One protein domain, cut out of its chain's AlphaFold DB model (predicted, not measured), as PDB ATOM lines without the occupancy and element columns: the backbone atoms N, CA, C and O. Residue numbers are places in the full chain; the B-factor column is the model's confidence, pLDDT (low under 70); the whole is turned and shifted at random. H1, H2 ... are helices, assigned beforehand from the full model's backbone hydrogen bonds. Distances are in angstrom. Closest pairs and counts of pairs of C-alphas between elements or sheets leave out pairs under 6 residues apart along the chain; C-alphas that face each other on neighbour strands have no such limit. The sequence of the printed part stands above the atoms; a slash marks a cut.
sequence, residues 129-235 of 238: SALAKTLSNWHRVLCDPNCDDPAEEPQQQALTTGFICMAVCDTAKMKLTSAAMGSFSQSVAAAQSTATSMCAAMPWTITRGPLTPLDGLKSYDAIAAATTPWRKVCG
ATOM      1  N   SER A 129     197.091 152.531 118.128       95.81
ATOM      2  CA  SER A 129     197.608 153.425 119.171       95.81
ATOM      3  C   SER A 129     198.652 154.413 118.656       95.81
ATOM      4  O   SER A 129     198.708 155.537 119.153       95.81
ATOM      5  N   ALA A 130     199.443 154.034 117.647       95.19
ATOM      6  CA  ALA A 130     200.344 154.968 116.979       95.19
ATOM      7  C   ALA A 130     199.540 156.015 116.197       95.19
ATOM      8  O   ALA A 130     199.801 157.206 116.333       95.19
ATOM      9  N   LEU A 131     198.500 155.591 115.471       95.94
ATOM     10  CA  LEU A 131     197.610 156.500 114.750       95.94
ATOM     11  C   LEU A 131     196.902 157.489 115.678       95.94
ATOM     12  O   LEU A 131     196.878 158.684 115.397       95.94
ATOM     13  N   ALA A 132     196.360 157.011 116.795       96.62
ATOM     14  CA  ALA A 132     195.677 157.857 117.764       96.62
ATOM     15  C   ALA A 132     196.613 158.919 118.366       96.62
ATOM     16  O   ALA A 132     196.251 160.094 118.433       96.62
ATOM     17  N   LYS A 133     197.848 158.524 118.714       95.75
ATOM     18  CA  LYS A 133     198.894 159.444 119.176       95.75
ATOM     19  C   LYS A 133     199.267 160.467 118.101       95.75
ATOM     20  O   LYS A 133     199.388 161.652 118.394       95.75
ATOM     21  N   THR A 134     199.423 160.038 116.850       96.06
ATOM     22  CA  THR A 134     199.744 160.950 115.746       96.06
ATOM     23  C   THR A 134     198.618 161.947 115.480       96.06
ATOM     24  O   THR A 134     198.892 163.131 115.313       96.06
ATOM     25  N   LEU A 135     197.354 161.517 115.529       97.00
ATOM     26  CA  LEU A 135     196.200 162.417 115.441       97.00
ATOM     27  C   LEU A 135     196.168 163.423 116.600       97.00
ATOM     28  O   LEU A 135     195.886 164.596 116.370       97.00
ATOM     29  N   SER A 136     196.489 162.988 117.824       95.44
ATOM     30  CA  SER A 136     196.628 163.876 118.989       95.44
ATOM     31  C   SER A 136     197.722 164.929 118.764       95.44
ATOM     32  O   SER A 136     197.496 166.118 118.980       95.44
ATOM     33  N   ASN A 137     198.876 164.525 118.221       95.12
ATOM     34  CA  ASN A 137     199.978 165.434 117.898       95.12
ATOM     35  C   ASN A 137     199.621 166.424 116.779       95.12
ATOM     36  O   ASN A 137     199.873 167.616 116.925       95.12
ATOM     37  N   TRP A 138     199.011 165.964 115.682       96.81
ATOM     38  CA  TRP A 138     198.562 166.843 114.595       96.81
ATOM     39  C   TRP A 138     197.481 167.824 115.045       96.81
ATOM     40  O   TRP A 138     197.451 168.972 114.613       96.81
ATOM     41  N   HIS A 139     196.612 167.393 115.953       95.94
ATOM     42  CA  HIS A 139     195.654 168.281 116.586       95.94
ATOM     43  C   HIS A 139     196.334 169.331 117.459       95.94
ATOM     44  O   HIS A 139     195.996 170.509 117.368       95.94
ATOM     45  N   ARG A 140     197.317 168.917 118.265       95.38
ATOM     46  CA  ARG A 140     198.090 169.827 119.107       95.38
ATOM     47  C   ARG A 140     198.746 170.922 118.277       95.38
ATOM     48  O   ARG A 140     198.529 172.086 118.572       95.38
ATOM     49  N   VAL A 141     199.479 170.573 117.220       95.56
ATOM     50  CA  VAL A 141     200.150 171.587 116.385       95.56
ATOM     51  C   VAL A 141     199.157 172.530 115.696       95.56
ATOM     52  O   VAL A 141     199.497 173.678 115.451       95.56
ATOM     53  N   LEU A 142     197.928 172.090 115.401       95.69
ATOM     54  CA  LEU A 142     196.903 172.954 114.804       95.69
ATOM     55  C   LEU A 142     196.199 173.870 115.811       95.69
ATOM     56  O   LEU A 142     195.787 174.963 115.434       95.69
ATOM     57  N   CYS A 143     195.982 173.407 117.043       95.81
ATOM     58  CA  CYS A 143     194.982 174.002 117.936       95.81
ATOM     59  C   CYS A 143     195.510 174.411 119.313       95.81
ATOM     60  O   CYS A 143     194.809 175.124 120.032       95.81
ATOM     61  N   ASP A 144     196.705 173.967 119.706       94.00
ATOM     62  CA  ASP A 144     197.345 174.374 120.955       94.00
ATOM     63  C   ASP A 144     198.104 175.693 120.751       94.00
ATOM     64  O   ASP A 144     199.143 175.694 120.089       94.00
ATOM     65  N   PRO A 145     197.652 176.819 121.338       87.12
ATOM     66  CA  PRO A 145     198.346 178.098 121.197       87.12
ATOM     67  C   PRO A 145     199.718 178.115 121.888       87.12
ATOM     68  O   PRO A 145     200.487 179.044 121.673       87.12
ATOM     69  N   ASN A 146     200.018 177.112 122.724       89.44
ATOM     70  CA  ASN A 146     201.303 176.950 123.402       89.44
ATOM     71  C   ASN A 146     202.126 175.790 122.814       89.44
ATOM     72  O   ASN A 146     203.006 175.256 123.494       89.44
ATOM     73  N   CYS A 147     201.809 175.330 121.602       90.56
ATOM     74  CA  CYS A 147     202.656 174.353 120.932       90.56
ATOM     75  C   CYS A 147     204.032 174.969 120.642       90.56
ATOM     76  O   CYS A 147     204.105 176.120 120.228       90.56
ATOM     77  N   ASP A 148     205.109 174.202 120.838       87.25
ATOM     78  CA  ASP A 148     206.474 174.671 120.549       87.25
ATOM     79  C   ASP A 148     206.751 174.767 119.034       87.25
ATOM     80  O   ASP A 148     207.601 175.544 118.613       87.25
ATOM     81  N   ASP A 149     206.035 173.971 118.229       86.50
ATOM     82  CA  ASP A 149     206.114 173.936 116.760       86.50
ATOM     83  C   ASP A 149     204.692 173.920 116.157       86.50
ATOM     84  O   ASP A 149     204.199 172.878 115.704       86.50
ATOM     85  N   PRO A 150     203.954 175.041 116.269       91.44
ATOM     86  CA  PRO A 150     202.585 175.142 115.788       91.44
ATOM     87  C   PRO A 150     202.522 175.209 114.256       91.44
ATOM     88  O   PRO A 150     203.396 175.751 113.585       91.44
ATOM     89  N   ALA A 151     201.419 174.720 113.692       94.00
ATOM     90  CA  ALA A 151     201.070 174.908 112.288       94.00
ATOM     91  C   ALA A 151     200.512 176.329 112.067       94.00
ATOM     92  O   ALA A 151     199.308 176.527 111.868       94.00
ATOM     93  N   GLU A 152     201.385 177.329 112.140       91.12
ATOM     94  CA  GLU A 152     201.036 178.747 111.984       91.12
ATOM     95  C   GLU A 152     200.810 179.132 110.525       91.12
ATOM     96  O   GLU A 152     199.920 179.928 110.212       91.12
ATOM     97  N   GLU A 153     201.585 178.536 109.622       95.56
ATOM     98  CA  GLU A 153     201.574 178.931 108.224       95.56
ATOM     99  C   GLU A 153     200.467 178.214 107.427       95.56
ATOM    100  O   GLU A 153     200.208 177.020 107.641       95.56
ATOM    101  N   PRO A 154     199.829 178.872 106.439       96.69
ATOM    102  CA  PRO A 154     198.711 178.293 105.690       96.69
ATOM    103  C   PRO A 154     199.022 176.941 105.028       96.69
ATOM    104  O   PRO A 154     198.161 176.066 104.964       96.69
ATOM    105  N   GLN A 155     200.252 176.729 104.551       95.88
ATOM    106  CA  GLN A 155     200.688 175.448 103.989       95.88
ATOM    107  C   GLN A 155     200.770 174.344 105.041       95.88
ATOM    108  O   GLN A 155     200.400 173.205 104.756       95.88
ATOM    109  N   GLN A 156     201.205 174.670 106.258       96.81
ATOM    110  CA  GLN A 156     201.267 173.725 107.369       96.81
ATOM    111  C   GLN A 156     199.848 173.357 107.812       96.81
ATOM    112  O   GLN A 156     199.547 172.176 107.995       96.81
ATOM    113  N   GLN A 157     198.950 174.343 107.885       97.88
ATOM    114  CA  GLN A 157     197.535 174.150 108.206       97.88
ATOM    115  C   GLN A 157     196.821 173.277 107.175       97.88
ATOM    116  O   GLN A 157     196.153 172.308 107.546       97.88
ATOM    117  N   ALA A 158     196.995 173.577 105.885       96.88
ATOM    118  CA  ALA A 158     196.390 172.820 104.794       96.88
ATOM    119  C   ALA A 158     196.860 171.358 104.784       96.88
ATOM    120  O   ALA A 158     196.040 170.444 104.678       96.88
ATOM    121  N   LEU A 159     198.170 171.128 104.925       96.94
ATOM    122  CA  LEU A 159     198.741 169.782 104.957       96.94
ATOM    123  C   LEU A 159     198.290 169.005 106.195       96.94
ATOM    124  O   LEU A 159     197.771 167.901 106.059       96.94
ATOM    125  N   THR A 160     198.415 169.593 107.387       97.69
ATOM    126  CA  THR A 160     198.056 168.921 108.645       97.69
ATOM    127  C   THR A 160     196.567 168.589 108.693       97.69
ATOM    128  O   THR A 160     196.193 167.475 109.056       97.69
ATOM    129  N   THR A 161     195.711 169.506 108.237       97.31
ATOM    130  CA  THR A 161     194.271 169.250 108.095       97.31
ATOM    131  C   THR A 161     194.001 168.117 107.110       97.31
ATOM    132  O   THR A 161     193.224 167.214 107.418       97.31
ATOM    133  N   GLY A 162     194.676 168.113 105.956       96.31
ATOM    134  CA  GLY A 162     194.588 167.025 104.984       96.31
ATOM    135  C   GLY A 162     194.967 165.668 105.581       96.31
ATOM    136  O   GLY A 162     194.237 164.696 105.385       96.31
ATOM    137  N   PHE A 163     196.046 165.603 106.367       97.06
ATOM    138  CA  PHE A 163     196.491 164.371 107.024       97.06
ATOM    139  C   PHE A 163     195.490 163.871 108.064       97.06
ATOM    140  O   PHE A 163     195.139 162.689 108.047       97.06
ATOM    141  N   ILE A 164     194.979 164.763 108.923       97.50
ATOM    142  CA  ILE A 164     193.926 164.409 109.881       97.50
ATOM    143  C   ILE A 164     192.709 163.889 109.123       97.50
ATOM    144  O   ILE A 164     192.236 162.797 109.424       97.50
ATOM    145  N   CYS A 165     192.229 164.626 108.119       97.00
ATOM    146  CA  CYS A 165     191.037 164.256 107.370       97.00
ATOM    147  C   CYS A 165     191.179 162.911 106.659       97.00
ATOM    148  O   CYS A 165     190.296 162.066 106.780       97.00
ATOM    149  N   MET A 166     192.302 162.668 105.985       94.81
ATOM    150  CA  MET A 166     192.585 161.381 105.354       94.81
ATOM    151  C   MET A 166     192.494 160.234 106.365       94.81
ATOM    152  O   MET A 166     191.750 159.278 106.134       94.81
ATOM    153  N   ALA A 167     193.191 160.362 107.497       95.44
ATOM    154  CA  ALA A 167     193.226 159.347 108.539       95.44
ATOM    155  C   ALA A 167     191.836 159.081 109.136       95.44
ATOM    156  O   ALA A 167     191.398 157.934 109.197       95.44
ATOM    157  N   VAL A 168     191.101 160.121 109.543       95.81
ATOM    158  CA  VAL A 168     189.804 159.930 110.215       95.81
ATOM    159  C   VAL A 168     188.730 159.402 109.274       95.81
ATOM    160  O   VAL A 168     187.938 158.552 109.682       95.81
ATOM    161  N   CYS A 169     188.721 159.833 108.009       95.00
ATOM    162  CA  CYS A 169     187.817 159.265 107.014       95.00
ATOM    163  C   CYS A 169     188.113 157.775 106.801       95.00
ATOM    164  O   CYS A 169     187.187 156.963 106.809       95.00
ATOM    165  N   ASP A 170     189.392 157.403 106.705       93.94
ATOM    166  CA  ASP A 170     189.802 156.015 106.485       93.94
ATOM    167  C   ASP A 170     189.450 155.110 107.672       93.94
ATOM    168  O   ASP A 170     188.903 154.027 107.476       93.94
ATOM    169  N   THR A 171     189.643 155.580 108.916       94.25
ATOM    170  CA  THR A 171     189.202 154.826 110.110       94.25
ATOM    171  C   THR A 171     187.695 154.564 110.120       94.25
ATOM    172  O   THR A 171     187.253 153.537 110.630       94.25
ATOM    173  N   ALA A 172     186.901 155.444 109.503       93.25
ATOM    174  CA  ALA A 172     185.463 155.267 109.315       93.25
ATOM    175  C   ALA A 172     185.099 154.489 108.036       93.25
ATOM    176  O   ALA A 172     183.926 154.445 107.665       93.25
ATOM    177  N   LYS A 173     186.082 153.875 107.362       91.88
ATOM    178  CA  LYS A 173     185.935 153.136 106.095       91.88
ATOM    179  C   LYS A 173     185.374 154.000 104.959       91.88
ATOM    180  O   LYS A 173     184.727 153.496 104.042       91.88
ATOM    181  N   MET A 174     185.625 155.304 105.021       91.44
ATOM    182  CA  MET A 174     185.241 156.289 104.016       91.44
ATOM    183  C   MET A 174     186.471 156.788 103.273       91.44
ATOM    184  O   MET A 174     187.586 156.762 103.787       91.44
ATOM    185  N   LYS A 175     186.257 157.294 102.060       88.38
ATOM    186  CA  LYS A 175     187.317 157.892 101.256       88.38
ATOM    187  C   LYS A 175     187.117 159.399 101.172       88.38
ATOM    188  O   LYS A 175     186.084 159.861 100.691       88.38
ATOM    189  N   LEU A 176     188.122 160.157 101.596       90.25
ATOM    190  CA  LEU A 176     188.195 161.581 101.298       90.25
ATOM    191  C   LEU A 176     188.446 161.780  99.795       90.25
ATOM    192  O   LEU A 176     189.335 161.159  99.212       90.25
ATOM    193  N   THR A 177     187.651 162.625  99.142       86.12
ATOM    194  CA  THR A 177     187.802 162.863  97.700       86.12
ATOM    195  C   THR A 177     188.997 163.770  97.412       86.12
ATOM    196  O   THR A 177     189.332 164.641  98.214       86.12
ATOM    197  N   SER A 178     189.605 163.637  96.229       83.81
ATOM    198  CA  SER A 178     190.664 164.554  95.775       83.81
ATOM    199  C   SER A 178     190.193 166.013  95.721       83.81
ATOM    200  O   SER A 178     190.977 166.922  95.982       83.81
ATOM    201  N   ALA A 179     188.907 166.248  95.439       86.00
ATOM    202  CA  ALA A 179     188.304 167.577  95.457       86.00
ATOM    203  C   ALA A 179     188.232 168.166  96.875       86.00
ATOM    204  O   ALA A 179     188.668 169.297  97.084       86.00
ATOM    205  N   ALA A 180     187.740 167.396  97.856       89.19
ATOM    206  CA  ALA A 180     187.734 167.818  99.259       89.19
ATOM    207  C   ALA A 180     189.163 168.081  99.744       89.19
ATOM    208  O   ALA A 180     189.455 169.115 100.336       89.19
ATOM    209  N   MET A 181     190.079 167.193  99.376       89.56
ATOM    210  CA  MET A 181     191.481 167.297  99.725       89.56
ATOM    211  C   MET A 181     192.166 168.539  99.121       89.56
ATOM    212  O   MET A 181     192.931 169.217  99.802       89.56
ATOM    213  N   GLY A 182     191.863 168.877  97.863       88.62
ATOM    214  CA  GLY A 182     192.355 170.092  97.210       88.62
ATOM    215  C   GLY A 182     191.737 171.383  97.758       88.62
ATOM    216  O   GLY A 182     192.363 172.440  97.670       88.62
ATOM    217  N   SER A 183     190.542 171.313  98.356       90.88
ATOM    218  CA  SER A 183     189.873 172.489  98.926       90.88
ATOM    219  C   SER A 183     190.644 173.091 100.109       90.88
ATOM    220  O   SER A 183     190.699 174.313 100.241       90.88
ATOM    221  N   PHE A 184     191.343 172.261 100.893       92.38
ATOM    222  CA  PHE A 184     192.132 172.709 102.046       92.38
ATOM    223  C   PHE A 184     193.305 173.616 101.658       92.38
ATOM    224  O   PHE A 184     193.725 174.449 102.454       92.38
ATOM    225  N   SER A 185     193.822 173.485 100.434       92.81
ATOM    226  CA  SER A 185     194.936 174.286  99.914       92.81
ATOM    227  C   SER A 185     194.525 175.256  98.803       92.81
ATOM    228  O   SER A 185     195.392 175.834  98.146       92.81
ATOM    229  N   GLN A 186     193.222 175.433  98.551       92.19
ATOM    230  CA  GLN A 186     192.733 176.275  97.452       92.19
ATOM    231  C   GLN A 186     193.138 177.744  97.632       92.19
ATOM    232  O   GLN A 186     193.395 178.443  96.655       92.19
ATOM    233  N   SER A 187     193.186 178.213  98.879       94.94
ATOM    234  CA  SER A 187     193.637 179.558  99.226       94.94
ATOM    235  C   SER A 187     194.067 179.651 100.683       94.94
ATOM    236  O   SER A 187     193.671 178.814 101.496       94.94
ATOM    237  N   VAL A 188     194.824 180.695 101.026       95.56
ATOM    238  CA  VAL A 188     195.205 181.000 102.417       95.56
ATOM    239  C   VAL A 188     193.979 181.042 103.336       95.56
ATOM    240  O   VAL A 188     193.970 180.399 104.382       95.56
ATOM    241  N   ALA A 189     192.910 181.715 102.904       95.75
ATOM    242  CA  ALA A 189     191.670 181.805 103.672       95.75
ATOM    243  C   ALA A 189     190.992 180.435 103.860       95.75
ATOM    244  O   ALA A 189     190.454 180.157 104.930       95.75
ATOM    245  N   ALA A 190     191.029 179.564 102.846       94.81
ATOM    246  CA  ALA A 190     190.472 178.214 102.946       94.81
ATOM    247  C   ALA A 190     191.247 177.351 103.956       94.81
ATOM    248  O   ALA A 190     190.626 176.685 104.787       94.81
ATOM    249  N   ALA A 191     192.582 177.412 103.928       96.69
ATOM    250  CA  ALA A 191     193.440 176.699 104.872       96.69
ATOM    251  C   ALA A 191     193.165 177.131 106.322       96.69
ATOM    252  O   ALA A 191     192.861 176.292 107.170       96.69
ATOM    253  N   GLN A 192     193.159 178.443 106.578       96.50
ATOM    254  CA  GLN A 192     192.901 179.019 107.903       96.50
ATOM    255  C   GLN A 192     191.484 178.723 108.410       96.50
ATOM    256  O   GLN A 192     191.290 178.353 109.571       96.50
ATOM    257  N   SER A 193     190.479 178.852 107.538       96.25
ATOM    258  CA  SER A 193     189.079 178.573 107.877       96.25
ATOM    259  C   SER A 193     188.865 177.099 108.224       96.25
ATOM    260  O   SER A 193     188.173 176.769 109.194       96.25
ATOM    261  N   THR A 194     189.510 176.196 107.481       96.50
ATOM    262  CA  THR A 194     189.394 174.761 107.751       96.50
ATOM    263  C   THR A 194     190.128 174.394 109.038       96.50
ATOM    264  O   THR A 194     189.536 173.716 109.872       96.50
ATOM    265  N   ALA A 195     191.340 174.907 109.276       97.06
ATOM    266  CA  ALA A 195     192.048 174.713 110.546       97.06
ATOM    267  C   ALA A 195     191.221 175.210 111.748       97.06
ATOM    268  O   ALA A 195     191.022 174.476 112.714       97.06
ATOM    269  N   THR A 196     190.625 176.402 111.641       97.06
ATOM    270  CA  THR A 196     189.711 176.942 112.663       97.06
ATOM    271  C   THR A 196     188.525 176.004 112.902       97.06
ATOM    272  O   THR A 196     188.163 175.731 114.045       97.06
ATOM    273  N   SER A 197     187.940 175.466 111.829       97.50
ATOM    274  CA  SER A 197     186.824 174.518 111.912       97.50
ATOM    275  C   SER A 197     187.235 173.194 112.563       97.50
ATOM    276  O   SER A 197     186.467 172.640 113.348       97.50
ATOM    277  N   MET A 198     188.450 172.705 112.299       97.00
ATOM    278  CA  MET A 198     189.011 171.516 112.947       97.00
ATOM    279  C   MET A 198     189.164 171.725 114.457       97.00
ATOM    280  O   MET A 198     188.723 170.874 115.236       97.00
ATOM    281  N   CYS A 199     189.707 172.872 114.875       96.38
ATOM    282  CA  CYS A 199     189.849 173.224 116.289       96.38
ATOM    283  C   CYS A 199     188.497 173.460 116.970       96.38
ATOM    284  O   CYS A 199     188.311 173.080 118.119       96.38
ATOM    285  N   ALA A 200     187.514 174.038 116.275       96.50
ATOM    286  CA  ALA A 200     186.169 174.205 116.820       96.50
ATOM    287  C   ALA A 200     185.435 172.861 116.985       96.50
ATOM    288  O   ALA A 200     184.692 172.674 117.949       96.50
ATOM    289  N   ALA A 201     185.640 171.921 116.058       96.31
ATOM    290  CA  ALA A 201     185.000 170.609 116.090       96.31
ATOM    291  C   ALA A 201     185.514 169.729 117.237       96.31
ATOM    292  O   ALA A 201     184.731 168.994 117.838       96.31
ATOM    293  N   MET A 202     186.806 169.813 117.559       94.81
ATOM    294  CA  MET A 202     187.390 169.175 118.739       94.81
ATOM    295  C   MET A 202     188.225 170.194 119.517       94.81
ATOM    296  O   MET A 202     189.416 170.303 119.270       94.81
ATOM    297  N   PRO A 203     187.634 170.944 120.462       94.00
ATOM    298  CA  PRO A 203     188.340 172.040 121.120       94.00
ATOM    299  C   PRO A 203     189.574 171.606 121.909       94.00
ATOM    300  O   PRO A 203     189.545 170.623 122.657       94.00
ATOM    301  N   TRP A 204     190.634 172.405 121.791       91.69
ATOM    302  CA  TRP A 204     191.828 172.329 122.624       91.69
ATOM    303  C   TRP A 204     191.740 173.333 123.773       91.69
ATOM    304  O   TRP A 204     191.332 174.481 123.594       91.69
ATOM    305  N   THR A 205     192.131 172.911 124.971       86.38
ATOM    306  CA  THR A 205     192.220 173.788 126.140       86.38
ATOM    307  C   THR A 205     193.654 173.866 126.629       86.38
ATOM    308  O   THR A 205     194.315 172.847 126.798       86.38
ATOM    309  N   ILE A 206     194.110 175.080 126.939       78.75
ATOM    310  CA  ILE A 206     195.476 175.339 127.418       78.75
ATOM    311  C   ILE A 206     195.818 174.514 128.672       78.75
ATOM    312  O   ILE A 206     196.960 174.113 128.863       78.75
ATOM    313  N   THR A 207     194.834 174.245 129.534       76.69
ATOM    314  CA  THR A 207     195.057 173.588 130.831       76.69
ATOM    315  C   THR A 207     194.858 172.077 130.823       76.69
ATOM    316  O   THR A 207     195.368 171.408 131.717       76.69
ATOM    317  N   ARG A 208     194.094 171.524 129.871       77.38
ATOM    318  CA  ARG A 208     193.726 170.094 129.859       77.38
ATOM    319  C   ARG A 208     194.023 169.387 128.537       77.38
ATOM    320  O   ARG A 208     193.760 168.195 128.434       77.38
ATOM    321  N   GLY A 209     194.564 170.091 127.543       85.38
ATOM    322  CA  GLY A 209     194.743 169.559 126.198       85.38
ATOM    323  C   GLY A 209     193.404 169.409 125.462       85.38
ATOM    324  O   GLY A 209     192.486 170.212 125.701       85.38
ATOM    325  N   PRO A 210     193.260 168.417 124.566       87.44
ATOM    326  CA  PRO A 210     192.045 168.239 123.782       87.44
ATOM    327  C   PRO A 210     190.882 167.809 124.684       87.44
ATOM    328  O   PRO A 210     191.023 166.901 125.502       87.44
ATOM    329  N   LEU A 211     189.703 168.420 124.518       84.81
ATOM    330  CA  LEU A 211     188.500 168.017 125.262       84.81
ATOM    331  C   LEU A 211     188.102 166.562 124.979       84.81
ATOM    332  O   LEU A 211     187.576 165.885 125.861       84.81
ATOM    333  N   THR A 212     188.379 166.092 123.763       87.88
ATOM    334  CA  THR A 212     188.257 164.689 123.366       87.88
ATOM    335  C   THR A 212     189.662 164.094 123.258       87.88
ATOM    336  O   THR A 212     190.317 164.277 122.228       87.88
ATOM    337  N   PRO A 213     190.167 163.406 124.297       88.06
ATOM    338  CA  PRO A 213     191.482 162.788 124.239       88.06
ATOM    339  C   PRO A 213     191.486 161.622 123.246       88.06
ATOM    340  O   PRO A 213     190.613 160.755 123.277       88.06
ATOM    341  N   LEU A 214     192.491 161.605 122.371       92.19
ATOM    342  CA  LEU A 214     192.757 160.489 121.458       92.19
ATOM    343  C   LEU A 214     193.848 159.560 121.999       92.19
ATOM    344  O   LEU A 214     193.929 158.394 121.614       92.19
ATOM    345  N   ASP A 215     194.675 160.058 122.915       81.31
ATOM    346  CA  ASP A 215     195.751 159.280 123.509       81.31
ATOM    347  C   ASP A 215     195.189 158.078 124.279       81.31
ATOM    348  O   ASP A 215     194.317 158.200 125.138       81.31
ATOM    349  N   GLY A 216     195.695 156.888 123.949       84.94
ATOM    350  CA  GLY A 216     195.285 155.632 124.578       84.94
ATOM    351  C   GLY A 216     194.196 154.852 123.839       84.94
ATOM    352  O   GLY A 216     193.897 153.730 124.254       84.94
ATOM    353  N   LEU A 217     193.647 155.365 122.731       95.06
ATOM    354  CA  LEU A 217     192.773 154.570 121.862       95.06
ATOM    355  C   LEU A 217     193.563 153.415 121.214       95.06
ATOM    356  O   LEU A 217     194.727 153.560 120.834       95.06
ATOM    357  N   LYS A 218     192.936 152.234 121.123       95.38
ATOM    358  CA  LYS A 218     193.593 150.980 120.692       95.38
ATOM    359  C   LYS A 218     192.911 150.270 119.522       95.38
ATOM    360  O   LYS A 218     193.322 149.176 119.158       95.38
ATOM    361  N   SER A 219     191.876 150.864 118.933       95.94
ATOM    362  CA  SER A 219     191.192 150.309 117.762       95.94
ATOM    363  C   SER A 219     190.740 151.417 116.815       95.94
ATOM    364  O   SER A 219     190.443 152.530 117.256       95.94
ATOM    365  N   TYR A 220     190.657 151.112 115.518       94.88
ATOM    366  CA  TYR A 220     190.164 152.077 114.531       94.88
ATOM    367  C   TYR A 220     188.709 152.465 114.774       94.88
ATOM    368  O   TYR A 220     188.378 153.627 114.590       94.88
ATOM    369  N   ASP A 221     187.867 151.549 115.263       95.19
ATOM    370  CA  ASP A 221     186.475 151.868 115.602       95.19
ATOM    371  C   ASP A 221     186.395 152.919 116.719       95.19
ATOM    372  O   ASP A 221     185.591 153.850 116.647       95.19
ATOM    373  N   ALA A 222     187.267 152.826 117.732       96.12
ATOM    374  CA  ALA A 222     187.325 153.815 118.804       96.12
ATOM    375  C   ALA A 222     187.827 155.177 118.293       96.12
ATOM    376  O   ALA A 222     187.277 156.214 118.664       96.12
ATOM    377  N   ILE A 223     188.822 155.179 117.397       96.50
ATOM    378  CA  ILE A 223     189.320 156.398 116.741       96.50
ATOM    379  C   ILE A 223     188.224 157.024 115.869       96.50
ATOM    380  O   ILE A 223     187.959 158.220 115.984       96.50
ATOM    381  N   ALA A 224     187.539 156.233 115.044       95.44
ATOM    382  CA  ALA A 224     186.469 156.690 114.159       95.44
ATOM    383  C   ALA A 224     185.286 157.281 114.940       95.44
ATOM    384  O   ALA A 224     184.714 158.300 114.535       95.44
ATOM    385  N   ALA A 225     184.937 156.667 116.077       95.12
ATOM    386  CA  ALA A 225     183.912 157.172 116.982       95.12
ATOM    387  C   ALA A 225     184.327 158.523 117.585       95.12
ATOM    388  O   ALA A 225     183.593 159.505 117.436       95.12
ATOM    389  N   ALA A 226     185.523 158.596 118.182       96.06
ATOM    390  CA  ALA A 226     186.045 159.804 118.823       96.06
ATOM    391  C   ALA A 226     186.222 160.978 117.843       96.06
ATOM    392  O   ALA A 226     185.985 162.126 118.202       96.06
ATOM    393  N   THR A 227     186.572 160.696 116.585       96.38
ATOM    394  CA  THR A 227     186.865 161.710 115.554       96.38
ATOM    395  C   THR A 227     185.671 162.062 114.660       96.38
ATOM    396  O   THR A 227     185.811 162.780 113.668       96.38
ATOM    397  N   THR A 228     184.460 161.627 115.024       95.88
ATOM    398  CA  THR A 228     183.215 162.002 114.325       95.88
ATOM    399  C   THR A 228     183.054 163.516 114.105       95.88
ATOM    400  O   THR A 228     182.618 163.892 113.012       95.88
ATOM    401  N   PRO A 229     183.407 164.409 115.055       96.44
ATOM    402  CA  PRO A 229     183.339 165.851 114.814       96.44
ATOM    403  C   PRO A 229     184.231 166.314 113.653       96.44
ATOM    404  O   PRO A 229     183.760 167.057 112.794       96.44
ATOM    405  N   TRP A 230     185.473 165.829 113.564       96.56
ATOM    406  CA  TRP A 230     186.365 166.152 112.445       96.56
ATOM    407  C   TRP A 230     185.863 165.602 111.119       96.56
ATOM    408  O   TRP A 230     185.916 166.307 110.120       96.56
ATOM    409  N   ARG A 231     185.289 164.394 111.093       94.50
ATOM    410  CA  ARG A 231     184.737 163.816 109.855       94.50
ATOM    411  C   ARG A 231     183.685 164.705 109.184       94.50
ATOM    412  O   ARG A 231     183.616 164.734 107.958       94.50
ATOM    413  N   LYS A 232     182.915 165.474 109.965       93.06
ATOM    414  CA  LYS A 232     181.984 166.488 109.437       93.06
ATOM    415  C   LYS A 232     182.714 167.627 108.729       93.06
ATOM    416  O   LYS A 232     182.307 168.004 107.637       93.06
ATOM    417  N   VAL A 233     183.796 168.134 109.320       95.31
ATOM    418  CA  VAL A 233     184.647 169.175 108.714       95.31
ATOM    419  C   VAL A 233     185.308 168.652 107.438       95.31
ATOM    420  O   VAL A 233     185.326 169.331 106.419       95.31
ATOM    421  N   CYS A 234     185.780 167.407 107.472       94.94
ATOM    422  CA  CYS A 234     186.425 166.741 106.345       94.94
ATOM    423  C   CYS A 234     185.461 166.348 105.214       94.94
ATOM    424  O   CYS A 234     185.909 165.923 104.152       94.94
ATOM    425  N   GLY A 235     184.143 166.444 105.430       91.06
ATOM    426  CA  GLY A 235     183.134 166.061 104.441       91.06
ATOM    427  C   GLY A 235     183.001 164.551 104.213       91.06
ATOM    428  O   GLY A 235     182.491 164.141 103.173       91.06
TER     429      GLY A 235
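What this domain is: This is residues 129 to 235 of the 238 residues of the protein "Hypothetical protein" of Symbiodinium microadriaticum (UniProt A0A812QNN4). The longest helix, H2, is the core of a small helical domain: H1 folds against it as a hairpin partner, H4 crosses it, and these three pack on one another in a triangle. Near the other end of H2, the short helices H5 and H6 pack on it, with H6 also beside H4, while H3 lies near H2 and a long loop, residues 202 to 219, leads from H4 to H5. The printed part has 107 residues with six named helices, H1 to H6 in chain order, and no named strand; its class is all helix. It is compact, with a radius of gyration of the C-alphas of 12.7 A and spans of 35 by 33 by 20 A.

How they stand to each other: Start with H1, residues 129 to 143, and H2, residues 154 to 171: they form a helical hairpin, opposite ways at a shallow tilt of 32 degrees, only just short of steep, with Trp 138 and Thr 160 as closest C-alphas, 6.3 A apart. H2 is the hub, touching four helices. Find H3, residues 178 to 183, close to H2 but not clearly touching it, where the closest C-alphas, of Gly 162 and Met 181, are 6.1 A apart. H4, residues 188 to 201, touches H2 through residues 154 to 161 of H2 alone, with the closest C-alphas, of Ala 158 and Ala 191, 4.9 A apart; the two run the same way at a steep tilt of 46 degrees. H4 also touches H1, where the closest C-alphas, of Cys 143 and Cys 199, are 5.4 A apart. Look at Thr 171 for H5, residues 220 to 226: its closest C-alpha to H2, of Ala 224, is 5.2 A away. H6, residues 228 to 233, touches H2, the closest C-alphas being those of Cys 169 and Arg 231, 6.2 A apart. H6 also touches H4 at a shallow tilt of 21 degrees, opposite ways, with Ala 201 and Pro 229 closest at 5.2 A between C-alphas. H1 and H6 are apart. Each O i to N i+4 pair is within hydrogen-bond range in H1, H2, H3, H4 and H5; in H6 it is 1 of 2.

Where its parts are: Find C-alpha 129 at (197.608, 153.425, 119.171), where H1 begins its 20.8 A. H2 runs 25.7 A from C-alpha 154 at (198.711, 178.293, 105.690), and H4 runs 20.0 A. The short H3, 8.6 A, comes between H2 and H4 along the chain; H5, 9.8 A, and H6, 9.2 A, come after H4, and H6 ends at C-alpha 233, (184.647, 169.175, 108.714).

The domain as a whole: The C-alphas of Ala 179 and Thr 207, the two farthest apart, are 36.5 A apart. The printed part has no cut. The link from H4 to H5 is long, 18 residues, and within it residues 204 to 205 pair antiparallel with residues 209 to 210. The mean pLDDT of the printed part is 93.2, and no printed residue is under 70.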